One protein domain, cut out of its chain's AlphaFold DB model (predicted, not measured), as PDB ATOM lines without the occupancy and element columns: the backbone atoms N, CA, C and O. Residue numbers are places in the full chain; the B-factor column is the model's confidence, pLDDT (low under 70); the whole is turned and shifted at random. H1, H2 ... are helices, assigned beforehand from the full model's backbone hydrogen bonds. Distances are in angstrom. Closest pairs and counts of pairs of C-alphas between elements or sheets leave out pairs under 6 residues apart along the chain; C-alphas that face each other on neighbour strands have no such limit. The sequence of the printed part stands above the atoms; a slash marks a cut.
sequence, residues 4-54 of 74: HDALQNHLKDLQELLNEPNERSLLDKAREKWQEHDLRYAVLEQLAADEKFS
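This is residues 4 to 54 of the 74 residues of an uncharacterized protein of Beggiatoa sp. PS (UniProt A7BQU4). The longest helix, H1, is the first limb of a flat zigzag of three helices: the chain runs along H1, folds back along H2 and turns again into H3, with H2 packing on H1 and on H3, which stay apart from each other. The first part of H1, residues 4 to 9, sticks out free at one end of the longest axis, and the short H4 lies at the other end. The printed part has 51 residues with four named helices, H1 to H4 in order, and no named strand; the class is all helix. It is only just compact, close to loose, with a radius of gyration of the C-alphas of 11.4 A, and spans 37 by 25 by 13 A.

H1, residues 4 to 18, measures 21.2 A from C-alpha 4 at (-6.924, 2.675, 9.535) to C-alpha 18 at (-8.303, 19.731, 22.054). H2, residues 23 to 33, measures 15.2 A, and H3, residues 39 to 49, 16.3 A. H4, residues 51 to 54, ends with C-alpha 54 at (1.760, 23.520, 37.749).

H1 touches H2 with residues 13 to 18 alone; the closest C-alphas, of Leu 17 and Leu 26, are 5.5 A apart. They form a helical hairpin, at a shallow tilt of 27 degrees, opposite ways. H2 and H3 form another, at a shallow tilt of 29 degrees, opposite ways; they touch, and their closest C-alphas, of Leu 27 and Ala 48, are 7.0 A apart. H4 is close to but not clearly touching H2, with the closest C-alphas, of Glu 23 and Phe 53, 7.0 A apart. H1 is apart from H3 and H4. Every O i to N i+4 pair is within hydrogen-bond range in H1 and H2, and 6 of 7 are in H3; H4 is too short for such a pair.

The C-alphas farthest apart, of His 4 and Glu 51, are 37.1 A apart. The printed part has no cut, and its three links are tight. The mean pLDDT of the printed part is 82.7, and residues 51 to 54 are under 70.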
ATOM      1  N   HIS A   4      -5.916   1.639   9.714       89.81
ATOM      2  CA  HIS A   4      -6.924   2.675   9.535       89.81
ATOM      3  C   HIS A   4      -7.714   2.930  10.827       89.81
ATOM      4  O   HIS A   4      -7.845   4.079  11.240       89.81
ATOM      5  N   ASP A   5      -8.163   1.873  11.511       83.94
ATOM      6  CA  ASP A   5      -8.904   2.014  12.774       83.94
ATOM      7  C   ASP A   5      -8.021   2.591  13.884       83.94
ATOM      8  O   ASP A   5      -8.463   3.423  14.672       83.94
ATOM      9  N   ALA A   6      -6.747   2.186  13.928       81.50
ATOM     10  CA  ALA A   6      -5.785   2.729  14.880       81.50
ATOM     11  C   ALA A   6      -5.552   4.233  14.655       81.50
ATOM     12  O   ALA A   6      -5.541   5.003  15.615       81.50
ATOM     13  N   LEU A   7      -5.432   4.665  13.394       85.19
ATOM     14  CA  LEU A   7      -5.301   6.078  13.037       85.19
ATOM     15  C   LEU A   7      -6.569   6.874  13.366       85.19
ATOM     16  O   LEU A   7      -6.470   7.967  13.919       85.19
ATOM     17  N   GLN A   8      -7.752   6.332  13.073       90.94
ATOM     18  CA  GLN A   8      -9.016   6.989  13.411       90.94
ATOM     19  C   GLN A   8      -9.189   7.159  14.921       90.94
ATOM     20  O   GLN A   8      -9.558   8.244  15.370       90.94
ATOM     21  N   ASN A   9      -8.874   6.128  15.705       86.44
ATOM     22  CA  ASN A   9      -8.917   6.211  17.163       86.44
ATOM     23  C   ASN A   9      -7.930   7.257  17.688       86.44
ATOM     24  O   ASN A   9      -8.296   8.080  18.520       86.44
ATOM     25  N   HIS A  10      -6.714   7.292  17.137       84.81
ATOM     26  CA  HIS A  10      -5.711   8.277  17.523       84.81
ATOM     27  C   HIS A  10      -6.151   9.719  17.221       84.81
ATOM     28  O   HIS A  10      -6.024  10.599  18.070       84.81
ATOM     29  N   LEU A  11      -6.709   9.966  16.034       88.81
ATOM     30  CA  LEU A  11      -7.236  11.283  15.664       88.81
ATOM     31  C   LEU A  11      -8.400  11.704  16.562       88.81
ATOM     32  O   LEU A  11      -8.473  12.863  16.967       88.81
ATOM     33  N   LYS A  12      -9.288  10.766  16.895       89.69
ATOM     34  CA  LYS A  12     -10.408  11.018  17.800       89.69
ATOM     35  C   LYS A  12      -9.927  11.368  19.206       89.69
ATOM     36  O   LYS A  12     -10.413  12.334  19.786       89.69
ATOM     37  N   ASP A  13      -8.941  10.641  19.726       86.94
ATOM     38  CA  ASP A  13      -8.339  10.945  21.025       86.94
ATOM     39  C   ASP A  13      -7.763  12.363  21.058       86.94
ATOM     40  O   ASP A  13      -8.028  13.104  21.999       86.94
ATOM     41  N   LEU A  14      -7.036  12.772  20.015       87.06
ATOM     42  CA  LEU A  14      -6.490  14.129  19.918       87.06
ATOM     43  C   LEU A  14      -7.587  15.199  19.830       87.06
ATOM     44  O   LEU A  14      -7.469  16.243  20.467       87.06
ATOM     45  N   GLN A  15      -8.664  14.947  19.081       90.06
ATOM     46  CA  GLN A  15      -9.809  15.862  19.024       90.06
ATOM     47  C   GLN A  15     -10.482  16.020  20.388       90.06
ATOM     48  O   GLN A  15     -10.855  17.127  20.763       90.06
ATOM     49  N   GLU A  16     -10.630  14.932  21.143       89.12
ATOM     50  CA  GLU A  16     -11.192  14.988  22.491       89.12
ATOM     51  C   GLU A  16     -10.304  15.783  23.453       89.12
ATOM     52  O   GLU A  16     -10.841  16.519  24.274       89.12
ATOM     53  N   LEU A  17      -8.976  15.695  23.319       88.19
ATOM     54  CA  LEU A  17      -8.037  16.482  24.124       88.19
ATOM     55  C   LEU A  17      -8.053  17.976  23.773       88.19
ATOM     56  O   LEU A  17      -7.968  18.808  24.668       88.19
ATOM     57  N   LEU A  18      -8.208  18.330  22.494       86.44
ATOM     58  CA  LEU A  18      -8.303  19.731  22.054       86.44
ATOM     59  C   LEU A  18      -9.583  20.436  22.524       86.44
ATOM     60  O   LEU A  18      -9.628  21.663  22.542       86.44
ATOM     61  N   ASN A  19     -10.616  19.674  22.882       87.75
ATOM     62  CA  ASN A  19     -11.864  20.215  23.414       87.75
ATOM     63  C   ASN A  19     -11.814  20.461  24.929       87.75
ATOM     64  O   ASN A  19     -12.800  20.942  25.493       87.75
ATOM     65  N   GLU A  20     -10.709  20.126  25.598       86.75
ATOM     66  CA  GLU A  20     -10.588  20.362  27.030       86.75
ATOM     67  C   GLU A  20     -10.437  21.860  27.334       86.75
ATOM     68  O   GLU A  20      -9.639  22.554  26.701       86.75
ATOM     69  N   PRO A  21     -11.201  22.388  28.306       80.69
ATOM     70  CA  PRO A  21     -11.344  23.829  28.510       80.69
ATOM     71  C   PRO A  21     -10.112  24.483  29.142       80.69
ATOM     72  O   PRO A  21     -10.005  25.707  29.163       80.69
ATOM     73  N   ASN A  22      -9.215  23.688  29.720       82.06
ATOM     74  CA  ASN A  22      -7.992  24.161  30.346       82.06
ATOM     75  C   ASN A  22      -6.910  23.075  30.284       82.06
ATOM     76  O   ASN A  22      -7.197  21.886  30.128       82.06
ATOM     77  N   GLU A  23      -5.662  23.502  30.443       81.00
ATOM     78  CA  GLU A  23      -4.481  22.647  30.317       81.00
ATOM     79  C   GLU A  23      -4.465  21.499  31.334       81.00
ATOM     80  O   GLU A  23      -3.985  20.411  31.027       81.00
ATOM     81  N   ARG A  24      -5.045  21.691  32.524       82.12
ATOM     82  CA  ARG A  24      -5.108  20.649  33.553       82.12
ATOM     83  C   ARG A  24      -6.091  19.544  33.183       82.12
ATOM     84  O   ARG A  24      -5.736  18.375  33.258       82.12
ATOM     85  N   SER A  25      -7.276  19.911  32.698       85.56
ATOM     86  CA  SER A  25      -8.253  18.957  32.162       85.56
ATOM     87  C   SER A  25      -7.710  18.216  30.935       85.56
ATOM     88  O   SER A  25      -7.922  17.011  30.807       85.56
ATOM     89  N   LEU A  26      -6.930  18.897  30.086       87.50
ATOM     90  CA  LEU A  26      -6.216  18.273  28.970       87.50
ATOM     91  C   LEU A  26      -5.213  17.219  29.456       87.50
ATOM     92  O   LEU A  26      -5.219  16.099  28.947       87.50
ATOM     93  N   LEU A  27      -4.373  17.553  30.441       86.69
ATOM     94  CA  LEU A  27      -3.384  16.630  31.004       86.69
ATOM     95  C   LEU A  27      -4.044  15.430  31.693       86.69
ATOM     96  O   LEU A  27      -3.635  14.293  31.458       86.69
ATOM     97  N   ASP A  28      -5.084  15.660  32.494       86.81
ATOM     98  CA  ASP A  28      -5.801  14.596  33.200       86.81
ATOM     99  C   ASP A  28      -6.457  13.627  32.204       86.81
ATOM    100  O   ASP A  28      -6.263  12.412  32.285       86.81
ATOM    101  N   LYS A  29      -7.135  14.148  31.178       88.38
ATOM    102  CA  LYS A  29      -7.773  13.317  30.149       88.38
ATOM    103  C   LYS A  29      -6.766  12.599  29.255       88.38
ATOM    104  O   LYS A  29      -7.018  11.485  28.796       88.38
ATOM    105  N   ALA A  30      -5.609  13.206  29.011       88.81
ATOM    106  CA  ALA A  30      -4.531  12.554  28.283       88.81
ATOM    107  C   ALA A  30      -3.881  11.426  29.107       88.81
ATOM    108  O   ALA A  30      -3.549  10.397  28.522       88.81
ATOM    109  N   ARG A  31      -3.802  11.539  30.444       87.38
ATOM    110  CA  ARG A  31      -3.410  10.425  31.337       87.38
ATOM    111  C   ARG A  31      -4.422   9.286  31.352       87.38
ATOM    112  O   ARG A  31      -4.029   8.128  31.423       87.38
ATOM    113  N   GLU A  32      -5.716   9.589  31.282       87.44
ATOM    114  CA  GLU A  32      -6.754   8.552  31.195       87.44
ATOM    115  C   GLU A  32      -6.672   7.769  29.876       87.44
ATOM    116  O   GLU A  32      -6.906   6.559  29.847       87.44
ATOM    117  N   LYS A  33      -6.332   8.455  28.778       85.69
ATOM    118  CA  LYS A  33      -6.256   7.862  27.435       85.69
ATOM    119  C   LYS A  33      -4.940   7.150  27.152       85.69
ATOM    120  O   LYS A  33      -4.935   6.134  26.457       85.69
ATOM    121  N   TRP A  34      -3.821   7.703  27.608       86.88
ATOM    122  CA  TRP A  34      -2.488   7.173  27.335       86.88
ATOM    123  C   TRP A  34      -1.974   6.455  28.572       86.88
ATOM    124  O   TRP A  34      -1.826   7.049  29.632       86.88
ATOM    125  N   GLN A  35      -1.707   5.159  28.435       78.81
ATOM    126  CA  GLN A  35      -1.168   4.363  29.534       78.81
ATOM    127  C   GLN A  35       0.340   4.580  29.695       78.81
ATOM    128  O   GLN A  35       1.004   5.041  28.774       78.81
ATOM    129  N   GLU A  36       0.896   4.173  30.835       72.06
ATOM    130  CA  GLU A  36       2.309   4.375  31.195       72.06
ATOM    131  C   GLU A  36       3.305   3.771  30.182       72.06
ATOM    132  O   GLU A  36       4.407   4.276  29.988       72.06
ATOM    133  N   HIS A  37       2.898   2.711  29.477       73.19
ATOM    134  CA  HIS A  37       3.698   2.074  28.426       73.19
ATOM    135  C   HIS A  37       3.604   2.770  27.059       73.19
ATOM    136  O   HIS A  37       4.260   2.350  26.104       73.19
ATOM    137  N   ASP A  38       2.782   3.812  26.938       80.88
ATOM    138  CA  ASP A  38       2.668   4.613  25.731       80.88
ATOM    139  C   ASP A  38       3.817   5.625  25.661       80.88
ATOM    140  O   ASP A  38       4.071   6.376  26.601       80.88
ATOM    141  N   LEU A  39       4.495   5.706  24.515       79.31
ATOM    142  CA  LEU A  39       5.582   6.670  24.307       79.31
ATOM    143  C   LEU A  39       5.125   8.126  24.514       79.31
ATOM    144  O   LEU A  39       5.929   8.982  24.881       79.31
ATOM    145  N   ARG A  40       3.833   8.407  24.307       82.12
ATOM    146  CA  ARG A  40       3.223   9.724  24.534       82.12
ATOM    147  C   ARG A  40       3.117  10.069  26.016       82.12
ATOM    148  O   ARG A  40       3.164  11.247  26.359       82.12
ATOM    149  N   TYR A  41       3.020   9.068  26.889       83.25
ATOM    150  CA  TYR A  41       2.911   9.267  28.332       83.25
ATOM    151  C   TYR A  41       4.173   9.918  28.909       83.25
ATOM    152  O   TYR A  41       4.086  10.865  29.681       83.25
ATOM    153  N   ALA A  42       5.359   9.505  28.452       81.25
ATOM    154  CA  ALA A  42       6.624  10.097  28.895       81.25
ATOM    155  C   ALA A  42       6.759  11.588  28.526       81.25
ATOM    156  O   ALA A  42       7.380  12.360  29.259       81.25
ATOM    157  N   VAL A  43       6.197  11.997  27.386       83.19
ATOM    158  CA  VAL A  43       6.151  13.407  26.965       83.19
ATOM    159  C   VAL A  43       5.121  14.172  27.792       83.19
ATOM    160  O   VAL A  43       5.383  15.296  28.212       83.19
ATOM    161  N   LEU A  44       3.974  13.551  28.064       85.38
ATOM    162  CA  LEU A  44       2.939  14.129  28.910       85.38
ATOM    163  C   LEU A  44       3.432  14.381  30.342       85.38
ATOM    164  O   LEU A  44       3.181  15.452  30.881       85.38
ATOM    165  N   GLU A  45       4.177  13.452  30.939       83.44
ATOM    166  CA  GLU A  45       4.726  13.638  32.287       83.44
ATOM    167  C   GLU A  45       5.777  14.756  32.332       83.44
ATOM    168  O   GLU A  45       5.813  15.527  33.288       83.44
ATOM    169  N   GLN A  46       6.581  14.917  31.275       81.69
ATOM    170  CA  GLN A  46       7.486  16.066  31.149       81.69
ATOM    171  C   GLN A  46       6.722  17.387  31.044       81.69
ATOM    172  O   GLN A  46       7.121  18.369  31.663       81.69
ATOM    173  N   LEU A  47       5.618  17.405  30.293       81.19
ATOM    174  CA  LEU A  47       4.760  18.581  30.168       81.19
ATOM    175  C   LEU A  47       4.094  18.922  31.509       81.19
ATOM    176  O   LEU A  47       4.090  20.075  31.916       81.19
ATOM    177  N   ALA A  48       3.592  17.919  32.232       80.12
ATOM    178  CA  ALA A  48       2.975  18.101  33.544       80.12
ATOM    179  C   ALA A  48       3.975  18.554  34.625       80.12
ATOM    180  O   ALA A  48       3.581  19.232  35.573       80.12
ATOM    181  N   ALA A  49       5.250  18.177  34.496       79.06
ATOM    182  CA  ALA A  49       6.320  18.574  35.408       79.06
ATOM    183  C   ALA A  49       6.856  19.996  35.157       79.06
ATOM    184  O   ALA A  49       7.581  20.527  36.000       79.06
ATOM    185  N   ASP A  50       6.526  20.619  34.022       79.44
ATOM    186  CA  ASP A  50       6.907  22.004  33.747       79.44
ATOM    187  C   ASP A  50       6.078  22.956  34.636       79.44
ATOM    188  O   ASP A  50       4.851  22.855  34.767       79.44
ATOM    189  N   GLU A  51       6.767  23.895  35.289       64.69
ATOM    190  CA  GLU A  51       6.186  24.863  36.226       64.69
ATOM    191  C   GLU A  51       5.051  25.680  35.594       64.69
ATOM    192  O   GLU A  51       4.136  26.111  36.303       64.69
ATOM    193  N   LYS A  52       5.080  25.855  34.266       66.88
ATOM    194  CA  LYS A  52       4.034  26.548  33.501       66.88
ATOM    195  C   LYS A  52       2.661  25.891  33.615       66.88
ATOM    196  O   LYS A  52       1.670  26.604  33.587       66.88
ATOM    197  N   PHE A  53       2.611  24.572  33.801       61.91
ATOM    198  CA  PHE A  53       1.366  23.807  33.934       61.91
ATOM    199  C   PHE A  53       1.016  23.493  35.394       61.91
ATOM    200  O   PHE A  53      -0.078  23.021  35.705       61.91
ATOM    201  N   SER A  54       1.944  23.765  36.317       59.06
ATOM    202  CA  SER A  54       1.760  23.520  37.749       59.06
ATOM    203  C   SER A  54       0.914  24.597  38.434       59.06
ATOM    204  O   SER A  54       0.273  24.315  39.452       59.06
TER     205      SER A  54